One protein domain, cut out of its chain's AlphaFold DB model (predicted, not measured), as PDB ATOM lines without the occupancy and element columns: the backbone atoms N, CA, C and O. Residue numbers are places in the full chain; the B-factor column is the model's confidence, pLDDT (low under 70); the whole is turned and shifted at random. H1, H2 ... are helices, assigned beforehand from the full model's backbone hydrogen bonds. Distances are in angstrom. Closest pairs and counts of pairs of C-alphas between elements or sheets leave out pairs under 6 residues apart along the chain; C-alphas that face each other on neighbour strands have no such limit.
ATOM      1  N   GLY A   2     152.414 172.313 112.007       68.31
ATOM      2  CA  GLY A   2     152.794 172.347 110.579       68.31
ATOM      3  C   GLY A   2     154.149 173.001 110.278       68.31
ATOM      4  O   GLY A   2     154.955 172.416 109.574       68.31
ATOM      5  N   ILE A   3     154.443 174.152 110.892       67.00
ATOM      6  CA  ILE A   3     155.691 174.907 110.666       67.00
ATOM      7  C   ILE A   3     156.938 174.115 111.091       67.00
ATOM      8  O   ILE A   3     157.940 174.131 110.389       67.00
ATOM      9  N   HIS A   4     156.856 173.380 112.207       60.28
ATOM     10  CA  HIS A   4     157.937 172.512 112.675       60.28
ATOM     11  C   HIS A   4     158.205 171.427 111.625       60.28
ATOM     12  O   HIS A   4     159.308 171.332 111.107       60.28
ATOM     13  N   LEU A   5     157.172 170.683 111.210       69.38
ATOM     14  CA  LEU A   5     157.307 169.624 110.205       69.38
ATOM     15  C   LEU A   5     157.829 170.145 108.854       69.38
ATOM     16  O   LEU A   5     158.711 169.528 108.269       69.38
ATOM     17  N   SER A   6     157.335 171.293 108.384       70.88
ATOM     18  CA  SER A   6     157.802 171.924 107.143       70.88
ATOM     19  C   SER A   6     159.280 172.310 107.196       70.88
ATOM     20  O   SER A   6     159.977 172.134 106.203       70.88
ATOM     21  N   PHE A   7     159.764 172.801 108.341       66.44
ATOM     22  CA  PHE A   7     161.174 173.139 108.527       66.44
ATOM     23  C   PHE A   7     162.056 171.888 108.446       66.44
ATOM     24  O   PHE A   7     162.996 171.859 107.658       66.44
ATOM     25  N   TYR A   8     161.703 170.818 109.167       64.19
ATOM     26  CA  TYR A   8     162.470 169.565 109.139       64.19
ATOM     27  C   TYR A   8     162.429 168.861 107.774       64.19
ATOM     28  O   TYR A   8     163.432 168.281 107.375       64.19
ATOM     29  N   LEU A   9     161.320 168.951 107.031       67.25
ATOM     30  CA  LEU A   9     161.235 168.422 105.663       67.25
ATOM     31  C   LEU A   9     162.058 169.237 104.658       67.25
ATOM     32  O   LEU A   9     162.594 168.668 103.714       67.25
ATOM     33  N   ALA A  10     162.184 170.552 104.853       63.97
ATOM     34  CA  ALA A  10     163.012 171.402 103.997       63.97
ATOM     35  C   ALA A  10     164.524 171.184 104.209       63.97
ATOM     36  O   ALA A  10     165.319 171.540 103.344       63.97
ATOM     37  N   LEU A  11     164.911 170.607 105.350       60.72
ATOM     38  CA  LEU A  11     166.294 170.291 105.725       60.72
ATOM     39  C   LEU A  11     166.699 168.844 105.401       60.72
ATOM     40  O   LEU A  11     167.866 168.490 105.559       60.72
ATOM     41  N   ASP A  12     165.761 168.006 104.950       58.38
ATOM     42  CA  ASP A  12     166.052 166.618 104.604       58.38
ATOM     43  C   ASP A  12     166.988 166.564 103.381       58.38
ATOM     44  O   ASP A  12     166.667 167.069 102.304       58.38
ATOM     45  N   LYS A  13     168.160 165.938 103.560       56.56
ATOM     46  CA  LYS A  13     169.201 165.678 102.539       56.56
ATOM     47  C   LYS A  13     170.029 166.868 102.027       56.56
ATOM     48  O   LYS A  13     170.641 166.754 100.965       56.56
ATOM     49  N   VAL A  14     170.125 167.975 102.767       56.56
ATOM     50  CA  VAL A  14     171.039 169.077 102.403       56.56
ATOM     51  C   VAL A  14     172.421 168.880 103.059       56.56
ATOM     52  O   VAL A  14     172.491 168.749 104.281       56.56
ATOM     53  N   PRO A  15     173.535 168.859 102.295       51.56
ATOM     54  CA  PRO A  15     174.877 168.692 102.852       51.56
ATOM     55  C   PRO A  15     175.335 169.931 103.643       51.56
ATOM     56  O   PRO A  15     175.237 171.067 103.175       51.56
ATOM     57  N   VAL A  16     175.905 169.691 104.831       53.88
ATOM     58  CA  VAL A  16     176.356 170.705 105.814       53.88
ATOM     59  C   VAL A  16     177.361 171.715 105.227       53.88
ATOM     60  O   VAL A  16     177.448 172.842 105.703       53.88
ATOM     61  N   SER A  17     178.086 171.359 104.160       49.22
ATOM     62  CA  SER A  17     179.087 172.226 103.516       49.22
ATOM     63  C   SER A  17     178.510 173.331 102.619       49.22
ATOM     64  O   SER A  17     179.232 174.269 102.289       49.22
ATOM     65  N   GLN A  18     177.232 173.251 102.228       50.34
ATOM     66  CA  GLN A  18     176.546 174.252 101.389       50.34
ATOM     67  C   GLN A  18     175.322 174.879 102.075       50.34
ATOM     68  O   GLN A  18     174.663 175.749 101.500       50.34
ATOM     69  N   ALA A  19     175.011 174.468 103.304       48.22
ATOM     70  CA  ALA A  19     173.910 175.036 104.062       48.22
ATOM     71  C   ALA A  19     174.279 176.443 104.562       48.22
ATOM     72  O   ALA A  19     175.181 176.624 105.374       48.22
ATOM     73  N   VAL A  20     173.527 177.456 104.116       52.09
ATOM     74  CA  VAL A  20     173.578 178.841 104.636       52.09
ATOM     75  C   VAL A  20     173.275 178.893 106.149       52.09
ATOM     76  O   VAL A  20     173.580 179.873 106.826       52.09
ATOM     77  N   ILE A  21     172.690 177.822 106.692       51.28
ATOM     78  CA  ILE A  21     172.319 177.655 108.093       51.28
ATOM     79  C   ILE A  21     173.315 176.687 108.728       51.28
ATOM     80  O   ILE A  21     173.332 175.499 108.419       51.28
ATOM     81  N   THR A  22     174.151 177.208 109.617       58.97
ATOM     82  CA  THR A  22     175.092 176.414 110.404       58.97
ATOM     83  C   THR A  22     174.327 175.446 111.324       58.97
ATOM     84  O   THR A  22     173.295 175.812 111.884       58.97
ATOM     85  N   GLU A  23     174.844 174.226 111.520       59.16
ATOM     86  CA  GLU A  23     174.390 173.236 112.528       59.16
ATOM     87  C   GLU A  23     173.854 173.857 113.848       59.16
ATOM     88  O   GLU A  23     172.729 173.543 114.254       59.16
ATOM     89  N   PRO A  24     174.560 174.807 114.507       64.62
ATOM     90  CA  PRO A  24     174.067 175.453 115.728       64.62
ATOM     91  C   PRO A  24     172.794 176.291 115.541       64.62
ATOM     92  O   PRO A  24     171.982 176.379 116.463       64.62
ATOM     93  N   LEU A  25     172.591 176.906 114.375       66.12
ATOM     94  CA  LEU A  25     171.411 177.727 114.100       66.12
ATOM     95  C   LEU A  25     170.161 176.854 113.937       66.12
ATOM     96  O   LEU A  25     169.097 177.202 114.451       66.12
ATOM     97  N   GLN A  26     170.289 175.692 113.297       66.44
ATOM     98  CA  GLN A  26     169.194 174.731 113.159       66.44
ATOM     99  C   GLN A  26     168.748 174.177 114.521       66.44
ATOM    100  O   GLN A  26     167.548 174.138 114.811       66.44
ATOM    101  N   ALA A  27     169.704 173.819 115.383       69.31
ATOM    102  CA  ALA A  27     169.416 173.380 116.747       69.31
ATOM    103  C   ALA A  27     168.758 174.494 117.584       69.31
ATOM    104  O   ALA A  27     167.781 174.244 118.295       69.31
ATOM    105  N   ALA A  28     169.240 175.736 117.456       72.00
ATOM    106  CA  ALA A  28     168.659 176.885 118.146       72.00
ATOM    107  C   ALA A  28     167.203 177.138 117.723       72.00
ATOM    108  O   ALA A  28     166.342 177.328 118.583       72.00
ATOM    109  N   PHE A  29     166.897 177.081 116.422       75.69
ATOM    110  CA  PHE A  29     165.527 177.237 115.924       75.69
ATOM    111  C   PHE A  29     164.591 176.134 116.428       75.69
ATOM    112  O   PHE A  29     163.480 176.439 116.872       75.69
ATOM    113  N   GLY A  30     165.037 174.874 116.412       73.50
ATOM    114  CA  GLY A  30     164.267 173.756 116.965       73.50
ATOM    115  C   GLY A  30     163.940 173.964 118.446       73.50
ATOM    116  O   GLY A  30     162.786 173.823 118.856       73.50
ATOM    117  N   ASN A  31     164.925 174.401 119.233       77.38
ATOM    118  CA  ASN A  31     164.743 174.676 120.655       77.38
ATOM    119  C   ASN A  31     163.774 175.844 120.915       77.38
ATOM    120  O   ASN A  31     162.884 175.739 121.756       77.38
ATOM    121  N   ILE A  32     163.893 176.942 120.160       81.56
ATOM    122  CA  ILE A  32     162.991 178.100 120.284       81.56
ATOM    123  C   ILE A  32     161.542 177.694 119.996       81.56
ATOM    124  O   ILE A  32     160.633 178.073 120.736       81.56
ATOM    125  N   LEU A  33     161.314 176.908 118.941       81.69
ATOM    126  CA  LEU A  33     159.974 176.433 118.602       81.69
ATOM    127  C   LEU A  33     159.412 175.489 119.672       81.69
ATOM    128  O   LEU A  33     158.225 175.584 119.985       81.69
ATOM    129  N   ALA A  34     160.245 174.621 120.250       81.56
ATOM    130  CA  ALA A  34     159.840 173.741 121.343       81.56
ATOM    131  C   ALA A  34     159.394 174.546 122.574       81.56
ATOM    132  O   ALA A  34     158.281 174.345 123.064       81.56
ATOM    133  N   ILE A  35     160.200 175.526 122.993       83.88
ATOM    134  CA  ILE A  35     159.886 176.425 124.113       83.88
ATOM    135  C   ILE A  35     158.602 177.217 123.836       83.88
ATOM    136  O   ILE A  35     157.758 177.374 124.715       83.88
ATOM    137  N   LEU A  36     158.406 177.704 122.608       87.00
ATOM    138  CA  LEU A  36     157.204 178.461 122.260       87.00
ATOM    139  C   LEU A  36     155.934 177.609 122.391       87.00
ATOM    140  O   LEU A  36     154.919 178.076 122.917       87.00
ATOM    141  N   VAL A  37     155.988 176.356 121.932       86.50
ATOM    142  CA  VAL A  37     154.876 175.409 122.077       86.50
ATOM    143  C   VAL A  37     154.623 175.112 123.553       86.50
ATOM    144  O   VAL A  37     153.470 175.171 123.982       86.50
ATOM    145  N   GLU A  38     155.672 174.871 124.335       86.69
ATOM    146  CA  GLU A  38     155.577 174.645 125.778       86.69
ATOM    147  C   GLU A  38     154.883 175.811 126.492       86.69
ATOM    148  O   GLU A  38     153.871 175.603 127.165       86.69
ATOM    149  N   ILE A  39     155.352 177.045 126.273       89.38
ATOM    150  CA  ILE A  39     154.764 178.254 126.867       89.38
ATOM    151  C   ILE A  39     153.290 178.385 126.472       89.38
ATOM    152  O   ILE A  39     152.446 178.681 127.319       89.38
ATOM    153  N   SER A  40     152.958 178.143 125.199       90.88
ATOM    154  CA  SER A  40     151.580 178.263 124.712       90.88
ATOM    155  C   SER A  40     150.632 177.248 125.363       90.88
ATOM    156  O   SER A  40     149.527 177.610 125.774       90.88
ATOM    157  N   LEU A  41     151.076 175.997 125.519       89.88
ATOM    158  CA  LEU A  41     150.294 174.938 126.153       89.88
ATOM    159  C   LEU A  41     150.145 175.191 127.653       89.88
ATOM    160  O   LEU A  41     149.031 175.118 128.176       89.88
ATOM    161  N   LEU A  42     151.239 175.539 128.333       90.38
ATOM    162  CA  LEU A  42     151.243 175.793 129.771       90.38
ATOM    163  C   LEU A  42     150.375 177.005 130.130       90.38
ATOM    164  O   LEU A  42     149.578 176.942 131.069       90.38
ATOM    165  N   SER A  43     150.467 178.082 129.348       91.69
ATOM    166  CA  SER A  43     149.618 179.264 129.506       91.69
ATOM    167  C   SER A  43     148.141 178.925 129.291       91.69
ATOM    168  O   SER A  43     147.304 179.244 130.139       91.69
ATOM    169  N   GLY A  44     147.816 178.208 128.208       93.44
ATOM    170  CA  GLY A  44     146.440 177.814 127.905       93.44
ATOM    171  C   GLY A  44     145.820 176.931 128.990       93.44
ATOM    172  O   GLY A  44     144.686 177.168 129.411       93.44
ATOM    173  N   ILE A  45     146.576 175.953 129.491       92.12
ATOM    174  CA  ILE A  45     146.134 175.070 130.577       92.12
ATOM    175  C   ILE A  45     145.980 175.837 131.885       92.12
ATOM    176  O   ILE A  45     145.000 175.603 132.586       92.12
ATOM    177  N   SER A  46     146.880 176.772 132.197       90.31
ATOM    178  CA  SER A  46     146.780 177.587 133.417       90.31
ATOM    179  C   SER A  46     145.491 178.414 133.422       90.31
ATOM    180  O   SER A  46     144.726 178.376 134.384       90.31
ATOM    181  N   VAL A  47     145.177 179.074 132.302       93.25
ATOM    182  CA  VAL A  47     143.927 179.837 132.160       93.25
ATOM    183  C   VAL A  47     142.706 178.918 132.234       93.25
ATOM    184  O   VAL A  47     141.722 179.237 132.906       93.25
ATOM    185  N   ALA A  48     142.748 177.763 131.562       93.12
ATOM    186  CA  ALA A  48     141.662 176.789 131.615       93.12
ATOM    187  C   ALA A  48     141.448 176.245 133.039       93.12
ATOM    188  O   ALA A  48     140.299 176.061 133.449       93.12
ATOM    189  N   TYR A  49     142.532 176.044 133.794       92.88
ATOM    190  CA  TYR A  49     142.516 175.588 135.179       92.88
ATOM    191  C   TYR A  49     141.828 176.608 136.079       92.88
ATOM    192  O   TYR A  49     140.859 176.258 136.751       92.88
ATOM    193  N   ASP A  50     142.235 177.876 136.016       92.06
ATOM    194  CA  ASP A  50     141.608 178.945 136.796       92.06
ATOM    195  C   ASP A  50     140.115 179.068 136.472       92.06
ATOM    196  O   ASP A  50     139.265 179.141 137.365       92.06
ATOM    197  N   GLN A  51     139.754 179.028 135.188       93.69
ATOM    198  CA  GLN A  51     138.353 179.093 134.778       93.69
ATOM    199  C   GLN A  51     137.533 177.888 135.256       93.69
ATOM    200  O   GLN A  51     136.346 178.050 135.563       93.69
ATOM    201  N   ALA A  52     138.107 176.684 135.253       91.94
ATOM    202  CA  ALA A  52     137.460 175.479 135.767       91.94
ATOM    203  C   ALA A  52     137.282 175.577 137.287       91.94
ATOM    204  O   ALA A  52     136.163 175.438 137.782       91.94
ATOM    205  N   LEU A  53     138.337 175.978 137.996       91.88
ATOM    206  CA  LEU A  53     138.356 176.148 139.442       91.88
ATOM    207  C   LEU A  53     137.292 177.145 139.921       91.88
ATOM    208  O   LEU A  53     136.471 176.830 140.787       91.88
ATOM    209  N   TRP A  54     137.222 178.325 139.297       92.50
ATOM    210  CA  TRP A  54     136.199 179.327 139.613       92.50
ATOM    211  C   TRP A  54     134.779 178.848 139.300       92.50
ATOM    212  O   TRP A  54     133.828 179.201 140.004       92.50
ATOM    213  N   ARG A  55     134.603 178.051 138.240       93.06
ATOM    214  CA  ARG A  55     133.308 177.430 137.927       93.06
ATOM    215  C   ARG A  55     132.922 176.390 138.976       93.06
ATOM    216  O   ARG A  55     131.755 176.364 139.368       93.06
ATOM    217  N   LEU A  56     133.870 175.585 139.452       91.25
ATOM    218  CA  LEU A  56     133.646 174.583 140.489       91.25
ATOM    219  C   LEU A  56     133.237 175.236 141.814       91.25
ATOM    220  O   LEU A  56     132.213 174.855 142.381       91.25
ATOM    221  N   PHE A  57     133.963 176.269 142.251       90.75
ATOM    222  CA  PHE A  57     133.663 176.999 143.490       90.75
ATOM    223  C   PHE A  57     132.269 177.627 143.496       90.75
ATOM    224  O   PHE A  57     131.618 177.669 144.537       90.75
ATOM    225  N   ARG A  58     131.774 178.078 142.337       91.50
ATOM    226  CA  ARG A  58     130.417 178.634 142.218       91.50
ATOM    227  C   ARG A  58     129.315 177.577 142.150       91.50
ATOM    228  O   ARG A  58     128.171 177.892 142.454       91.50
ATOM    229  N   ARG A  59     129.620 176.352 141.711       90.81
ATOM    230  CA  ARG A  59     128.614 175.296 141.485       90.81
ATOM    231  C   ARG A  59     128.491 174.306 142.634       90.81
ATOM    232  O   ARG A  59     127.439 173.686 142.771       90.81
ATOM    233  N   LYS A  60     129.551 174.114 143.416       87.69
ATOM    234  CA  LYS A  60     129.610 173.068 144.436       87.69
ATOM    235  C   LYS A  60     130.199 173.622 145.733       87.69
ATOM    236  O   LYS A  60     131.314 174.141 145.708       87.69
ATOM    237  N   PRO A  61     129.509 173.470 146.878       85.00
ATOM    238  CA  PRO A  61     130.113 173.764 148.168       85.00
ATOM    239  C   PRO A  61     131.209 172.729 148.453       85.00
ATOM    240  O   PRO A  61     130.965 171.521 148.465       85.00
ATOM    241  N   LEU A  62     132.434 173.207 148.662       88.25
ATOM    242  CA  LEU A  62     133.599 172.388 148.992       88.25
ATOM    243  C   LEU A  62     134.083 172.713 150.404       88.25
ATOM    244  O   LEU A  62     133.917 173.825 150.902       88.25
ATOM    245  N   LYS A  63     134.723 171.738 151.054       88.56
ATOM    246  CA  LYS A  63     135.398 171.967 152.336       88.56
ATOM    247  C   LYS A  63     136.560 172.941 152.125       88.56
ATOM    248  O   LYS A  63     137.300 172.791 151.155       88.56
ATOM    249  N   ALA A  64     136.780 173.861 153.067       86.69
ATOM    250  CA  ALA A  64     137.871 174.842 153.000       86.69
ATOM    251  C   ALA A  64     139.249 174.192 152.769       86.69
ATOM    252  O   ALA A  64     140.047 174.679 151.976       86.69
ATOM    253  N   PHE A  65     139.489 173.026 153.376       87.38
ATOM    254  CA  PHE A  65     140.700 172.239 153.142       87.38
ATOM    255  C   PHE A  65     140.875 171.811 151.675       87.38
ATOM    256  O   PHE A  65     141.977 171.860 151.146       87.38
ATOM    257  N   ILE A  66     139.798 171.398 151.000       86.06
ATOM    258  CA  ILE A  66     139.849 170.971 149.593       86.06
ATOM    259  C   ILE A  66     140.138 172.178 148.696       86.06
ATOM    260  O   ILE A  66     140.940 172.068 147.779       86.06
ATOM    261  N   ILE A  67     139.550 173.337 149.002       88.88
ATOM    262  CA  ILE A  67     139.786 174.596 148.280       88.88
ATOM    263  C   ILE A  67     141.276 174.972 148.313       88.88
ATOM    264  O   ILE A  67     141.860 175.217 147.260       88.88
ATOM    265  N   ASP A  68     141.902 174.929 149.493       88.50
ATOM    266  CA  ASP A  68     143.344 175.181 149.662       88.50
ATOM    267  C   ASP A  68     144.210 174.212 148.833       88.50
ATOM    268  O   ASP A  68     145.181 174.602 148.175       88.50
ATOM    269  N   LYS A  69     143.826 172.929 148.795       88.81
ATOM    270  CA  LYS A  69     144.546 171.928 147.996       88.81
ATOM    271  C   LYS A  69     144.345 172.072 146.499       88.81
ATOM    272  O   LYS A  69     145.297 171.833 145.765       88.81
ATOM    273  N   LEU A  70     143.169 172.491 146.041       88.75
ATOM    274  CA  LEU A  70     142.955 172.797 144.628       88.75
ATOM    275  C   LEU A  70     143.730 174.054 144.209       88.75
ATOM    276  O   LEU A  70     144.324 174.064 143.137       88.75
ATOM    277  N   ALA A  71     143.808 175.088 145.048       86.12
ATOM    278  CA  ALA A  71     144.591 176.285 144.723       86.12
ATOM    279  C   ALA A  71     146.094 175.978 144.559       86.12
ATOM    280  O   ALA A  71     146.771 176.575 143.726       86.12
ATOM    281  N   THR A  72     146.609 175.005 145.313       86.69
ATOM    282  CA  THR A  72     148.022 174.592 145.274       86.69
ATOM    283  C   THR A  72     148.298 173.385 144.371       86.69
ATOM    284  O   THR A  72     149.439 172.932 144.297       86.69
ATOM    285  N   LEU A  73     147.287 172.852 143.677       87.38
ATOM    286  CA  LEU A  73     147.384 171.578 142.951       87.38
ATOM    287  C   LEU A  73     148.390 171.635 141.796       87.38
ATOM    288  O   LEU A  73     149.203 170.731 141.650       87.38
ATOM    289  N   VAL A  74     148.389 172.731 141.032       85.25
ATOM    290  CA  VAL A  74     149.307 172.942 139.898       85.25
ATOM    291  C   VAL A  74     150.754 173.155 140.363       85.25
ATOM    292  O   VAL A  74     151.689 172.810 139.650       85.25
ATOM    293  N   PHE A  75     150.954 173.655 141.584       82.94
ATOM    294  CA  PHE A  75     152.282 173.910 142.150       82.94
ATOM    295  C   PHE A  75     152.842 172.726 142.946       82.94
ATOM    296  O   PHE A  75     154.044 172.660 143.195       82.94
ATOM    297  N   SER A  76     151.985 171.799 143.382       86.00
ATOM    298  CA  SER A  76     152.365 170.704 144.273       86.00
ATOM    299  C   SER A  76     151.942 169.347 143.701       86.00
ATOM    300  O   SER A  76     150.791 168.934 143.883       86.00
ATOM    301  N   PRO A  77     152.871 168.588 143.084       81.50
ATOM    302  CA  PRO A  77     152.559 167.285 142.487       81.50
ATOM    303  C   PRO A  77     152.078 166.266 143.526       81.50
ATOM    304  O   PRO A  77     151.333 165.344 143.210       81.50
ATOM    305  N   TRP A  78     152.437 166.455 144.798       84.06
ATOM    306  CA  TRP A  78     152.014 165.593 145.902       84.06
ATOM    307  C   TRP A  78     150.499 165.575 146.111       84.06
ATOM    308  O   TRP A  78     149.946 164.579 146.581       84.06
ATOM    309  N   ASN A  79     149.807 166.657 145.750       82.81
ATOM    310  CA  ASN A  79     148.358 166.728 145.895       82.81
ATOM    311  C   ASN A  79     147.616 165.927 144.811       82.81
ATOM    312  O   ASN A  79     146.469 165.551 145.043       82.81
ATOM    313  N   LEU A  80     148.262 165.561 143.694       82.94
ATOM    314  CA  LEU A  80     147.643 164.734 142.646       82.94
ATOM    315  C   LEU A  80     147.272 163.323 143.120       82.94
ATOM    316  O   LEU A  80     146.330 162.733 142.601       82.94
ATOM    317  N   PHE A  81     147.975 162.778 144.113       84.75
ATOM    318  CA  PHE A  81     147.738 161.414 144.604       84.75
ATOM    319  C   PHE A  81     146.618 161.327 145.651       84.75
ATOM    320  O   PHE A  81     146.280 160.239 146.128       84.75
ATOM    321  N   ARG A  82     146.016 162.460 146.035       85.62
ATOM    322  CA  ARG A  82     144.945 162.492 147.037       85.62
ATOM    323  C   ARG A  82     143.609 162.098 146.407       85.62
ATOM    324  O   ARG A  82     143.031 162.848 145.624       85.62
ATOM    325  N   LYS A  83     143.065 160.955 146.837       84.88
ATOM    326  CA  LYS A  83     141.760 160.432 146.385       84.88
ATOM    327  C   LYS A  83     140.614 161.437 146.547       84.88
ATOM    328  O   LYS A  83     139.770 161.539 145.663       84.88
ATOM    329  N   ASP A  84     140.622 162.219 147.629       84.50
ATOM    330  CA  ASP A  84     139.585 163.223 147.904       84.50
ATOM    331  C   ASP A  84     139.484 164.287 146.804       84.50
ATOM    332  O   ASP A  84     138.389 164.760 146.500       84.50
ATOM    333  N   ILE A  85     140.616 164.643 146.188       84.38
ATOM    334  CA  ILE A  85     140.695 165.638 145.112       84.38
ATOM    335  C   ILE A  85     140.198 165.027 143.802       84.38
ATOM    336  O   ILE A  85     139.358 165.631 143.140       84.38
ATOM    337  N   ILE A  86     140.623 163.798 143.491       87.06
ATOM    338  CA  ILE A  86     140.215 163.063 142.281       87.06
ATOM    339  C   ILE A  86     138.690 162.917 142.215       87.06
ATOM    340  O   ILE A  86     138.081 163.162 141.178       87.06
ATOM    341  N   VAL A  87     138.058 162.550 143.333       86.75
ATOM    342  CA  VAL A  87     136.601 162.352 143.389       86.75
ATOM    343  C   VAL A  87     135.849 163.686 143.425       86.75
ATOM    344  O   VAL A  87     134.762 163.810 142.860       86.75
ATOM    345  N   SER A  88     136.398 164.702 144.098       86.19
ATOM    346  CA  SER A  88     135.693 165.975 144.282       86.19
ATOM    347  C   SER A  88     135.760 166.895 143.065       86.19
ATOM    348  O   SER A  88     134.796 167.643 142.863       86.19
ATOM    349  N   ALA A  89     136.865 166.840 142.317       88.62
ATOM    350  CA  ALA A  89     137.258 167.772 141.259       88.62
ATOM    351  C   ALA A  89     138.065 167.057 140.141       88.62
ATOM    352  O   ALA A  89     139.261 167.309 139.966       88.62
ATOM    353  N   PRO A  90     137.447 166.114 139.400       89.38
ATOM    354  CA  PRO A  90     138.156 165.277 138.426       89.38
ATOM    355  C   PRO A  90     138.693 166.063 137.221       89.38
ATOM    356  O   PRO A  90     139.723 165.694 136.659       89.38
ATOM    357  N   LEU A  91     138.017 167.147 136.823       90.25
ATOM    358  CA  LEU A  91     138.435 167.984 135.697       90.25
ATOM    359  C   LEU A  91     139.701 168.770 136.049       90.25
ATOM    360  O   LEU A  91     140.670 168.768 135.297       90.25
ATOM    361  N   GLU A  92     139.702 169.409 137.214       90.75
ATOM    362  CA  GLU A  92     140.820 170.182 137.745       90.75
ATOM    363  C   GLU A  92     142.029 169.270 137.973       90.75
ATOM    364  O   GLU A  92     143.150 169.610 137.590       90.75
ATOM    365  N   TRP A  93     141.795 168.068 138.503       92.06
ATOM    366  CA  TRP A  93     142.827 167.043 138.622       92.06
ATOM    367  C   TRP A  93     143.436 166.668 137.264       92.06
ATOM    368  O   TRP A  93     144.659 166.629 137.140       92.06
ATOM    369  N   PHE A  94     142.611 166.456 136.234       91.75
ATOM    370  CA  PHE A  94     143.091 166.131 134.888       91.75
ATOM    371  C   PHE A  94     143.911 167.270 134.264       91.75
ATOM    372  O   PHE A  94     144.969 167.019 133.686       91.75
ATOM    373  N   LEU A  95     143.474 168.525 134.413       91.25
ATOM    374  CA  LEU A  95     144.227 169.686 133.925       91.25
ATOM    375  C   LEU A  95     145.576 169.825 134.638       91.25
ATOM    376  O   LEU A  95     146.592 170.083 133.992       91.25
ATOM    377  N   SER A  96     145.599 169.624 135.957       90.06
ATOM    378  CA  SER A  96     146.845 169.649 136.718       90.06
ATOM    379  C   SER A  96     147.775 168.505 136.305       90.06
ATOM    380  O   SER A  96     148.957 168.749 136.077       90.06
ATOM    381  N   LEU A  97     147.255 167.290 136.106       91.50
ATOM    382  CA  LEU A  97     148.036 166.165 135.587       91.50
ATOM    383  C   LEU A  97     148.676 166.501 134.233       91.50
ATOM    384  O   LEU A  97     149.864 166.251 134.041       91.50
ATOM    385  N   LEU A  98     147.916 167.106 133.316       90.62
ATOM    386  CA  LEU A  98     148.428 167.515 132.009       90.62
ATOM    387  C   LEU A  98     149.550 168.556 132.136       90.62
ATOM    388  O   LEU A  98     150.552 168.452 131.434       90.62
ATOM    389  N   CYS A  99     149.421 169.506 133.065       89.25
ATOM    390  CA  CYS A  99     150.465 170.485 133.369       89.25
ATOM    391  C   CYS A  99     151.787 169.807 133.777       89.25
ATOM    392  O   CYS A  99     152.851 170.167 133.273       89.25
ATOM    393  N   PHE A 100     151.726 168.785 134.636       89.00
ATOM    394  CA  PHE A 100     152.919 168.029 135.029       89.00
ATOM    395  C   PHE A 100     153.465 167.149 133.899       89.00
ATOM    396  O   PHE A 100     154.680 167.066 133.733       89.00
ATOM    397  N   LEU A 101     152.601 166.523 133.094       87.94
ATOM    398  CA  LEU A 101     153.036 165.743 131.930       87.94
ATOM    399  C   LEU A 101     153.761 166.613 130.899       87.94
ATOM    400  O   LEU A 101     154.748 166.165 130.322       87.94
ATOM    401  N   ILE A 102     153.314 167.856 130.702       86.56
ATOM    402  CA  ILE A 102     153.989 168.819 129.826       86.56
ATOM    403  C   ILE A 102     155.353 169.200 130.389       86.56
ATOM    404  O   ILE A 102     156.320 169.177 129.640       86.56
ATOM    405  N   ALA A 103     155.462 169.470 131.693       83.12
ATOM    406  CA  ALA A 103     156.755 169.750 132.318       83.12
ATOM    407  C   ALA A 103     157.737 168.570 132.164       83.12
ATOM    408  O   ALA A 103     158.915 168.774 131.888       83.12
ATOM    409  N   ILE A 104     157.257 167.326 132.275       83.38
ATOM    410  CA  ILE A 104     158.078 166.129 132.023       83.38
ATOM    411  C   ILE A 104     158.476 166.041 130.542       83.38
ATOM    412  O   ILE A 104     159.635 165.778 130.234       83.38
ATOM    413  N   ALA A 105     157.539 166.285 129.623       82.00
ATOM    414  CA  ALA A 105     157.814 166.280 128.187       82.00
ATOM    415  C   ALA A 105     158.784 167.399 127.765       82.00
ATOM    416  O   ALA A 105     159.561 167.209 126.836       82.00
ATOM    417  N   ALA A 106     158.774 168.538 128.458       77.06
ATOM    418  CA  ALA A 106     159.694 169.646 128.226       77.06
ATOM    419  C   ALA A 106     161.137 169.316 128.635       77.06
ATOM    420  O   ALA A 106     162.074 169.708 127.946       77.06
ATOM    421  N   VAL A 107     161.329 168.547 129.716       74.12
ATOM    422  CA  VAL A 107     162.660 168.072 130.147       74.12
ATOM    423  C   VAL A 107     163.281 167.122 129.118       74.12
ATOM    424  O   VAL A 107     164.501 167.095 128.960       74.12
ATOM    425  N   PHE A 108     162.452 166.369 128.393       67.94
ATOM    426  CA  PHE A 108     162.875 165.471 127.321       67.94
ATOM    427  C   PHE A 108     162.352 165.973 125.973       67.94
ATOM    428  O   PHE A 108     161.443 165.349 125.419       67.94
TER     429      PHE A 108
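AT A GLANCE: This is residues 2 to 108 of the 186 residues of an uncharacterized protein of Alternaria tenuissima (UniProt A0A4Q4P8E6). Long helix H2 makes a rod; H6 runs back beside it, with H3, H4 and H5 at that end. At the other end H1 folds back and residues 12 to 18 stick out. It is all helix and extended, 107 residues with six named helices, radius of gyration of the C-alphas 20.1 A, spans 66, 23 and 16 A.

IN THESE COORDINATES: H2, residues 23 to 59, runs 54.2 A from C-alpha 23 (174.390, 173.236, 112.528). H6, residues 90 to 107, ends at C-alpha 107 (162.660, 168.072, 130.147). H1 is 2 to 10, H3 64 to 71, H4 77 to 81, H5 83 to 88.

HOW THE PARTS SIT: H2 and H6 touch, opposite ways; closest are C-alphas Tyr 49 and Glu 92, 6.2 A. H3 touches H5, closest C-alphas Ile 66 and Ile 85. Except in H4, every O i to N i+4 pair is within hydrogen-bond range; H4 has 0 of 1, and 1 of 2 i+3 pairs.

THE WHOLE: The printed part has no cut; link H1 to H2 is long. pLDDT is under 70 at 2 to 5, 7 to 27 and 108.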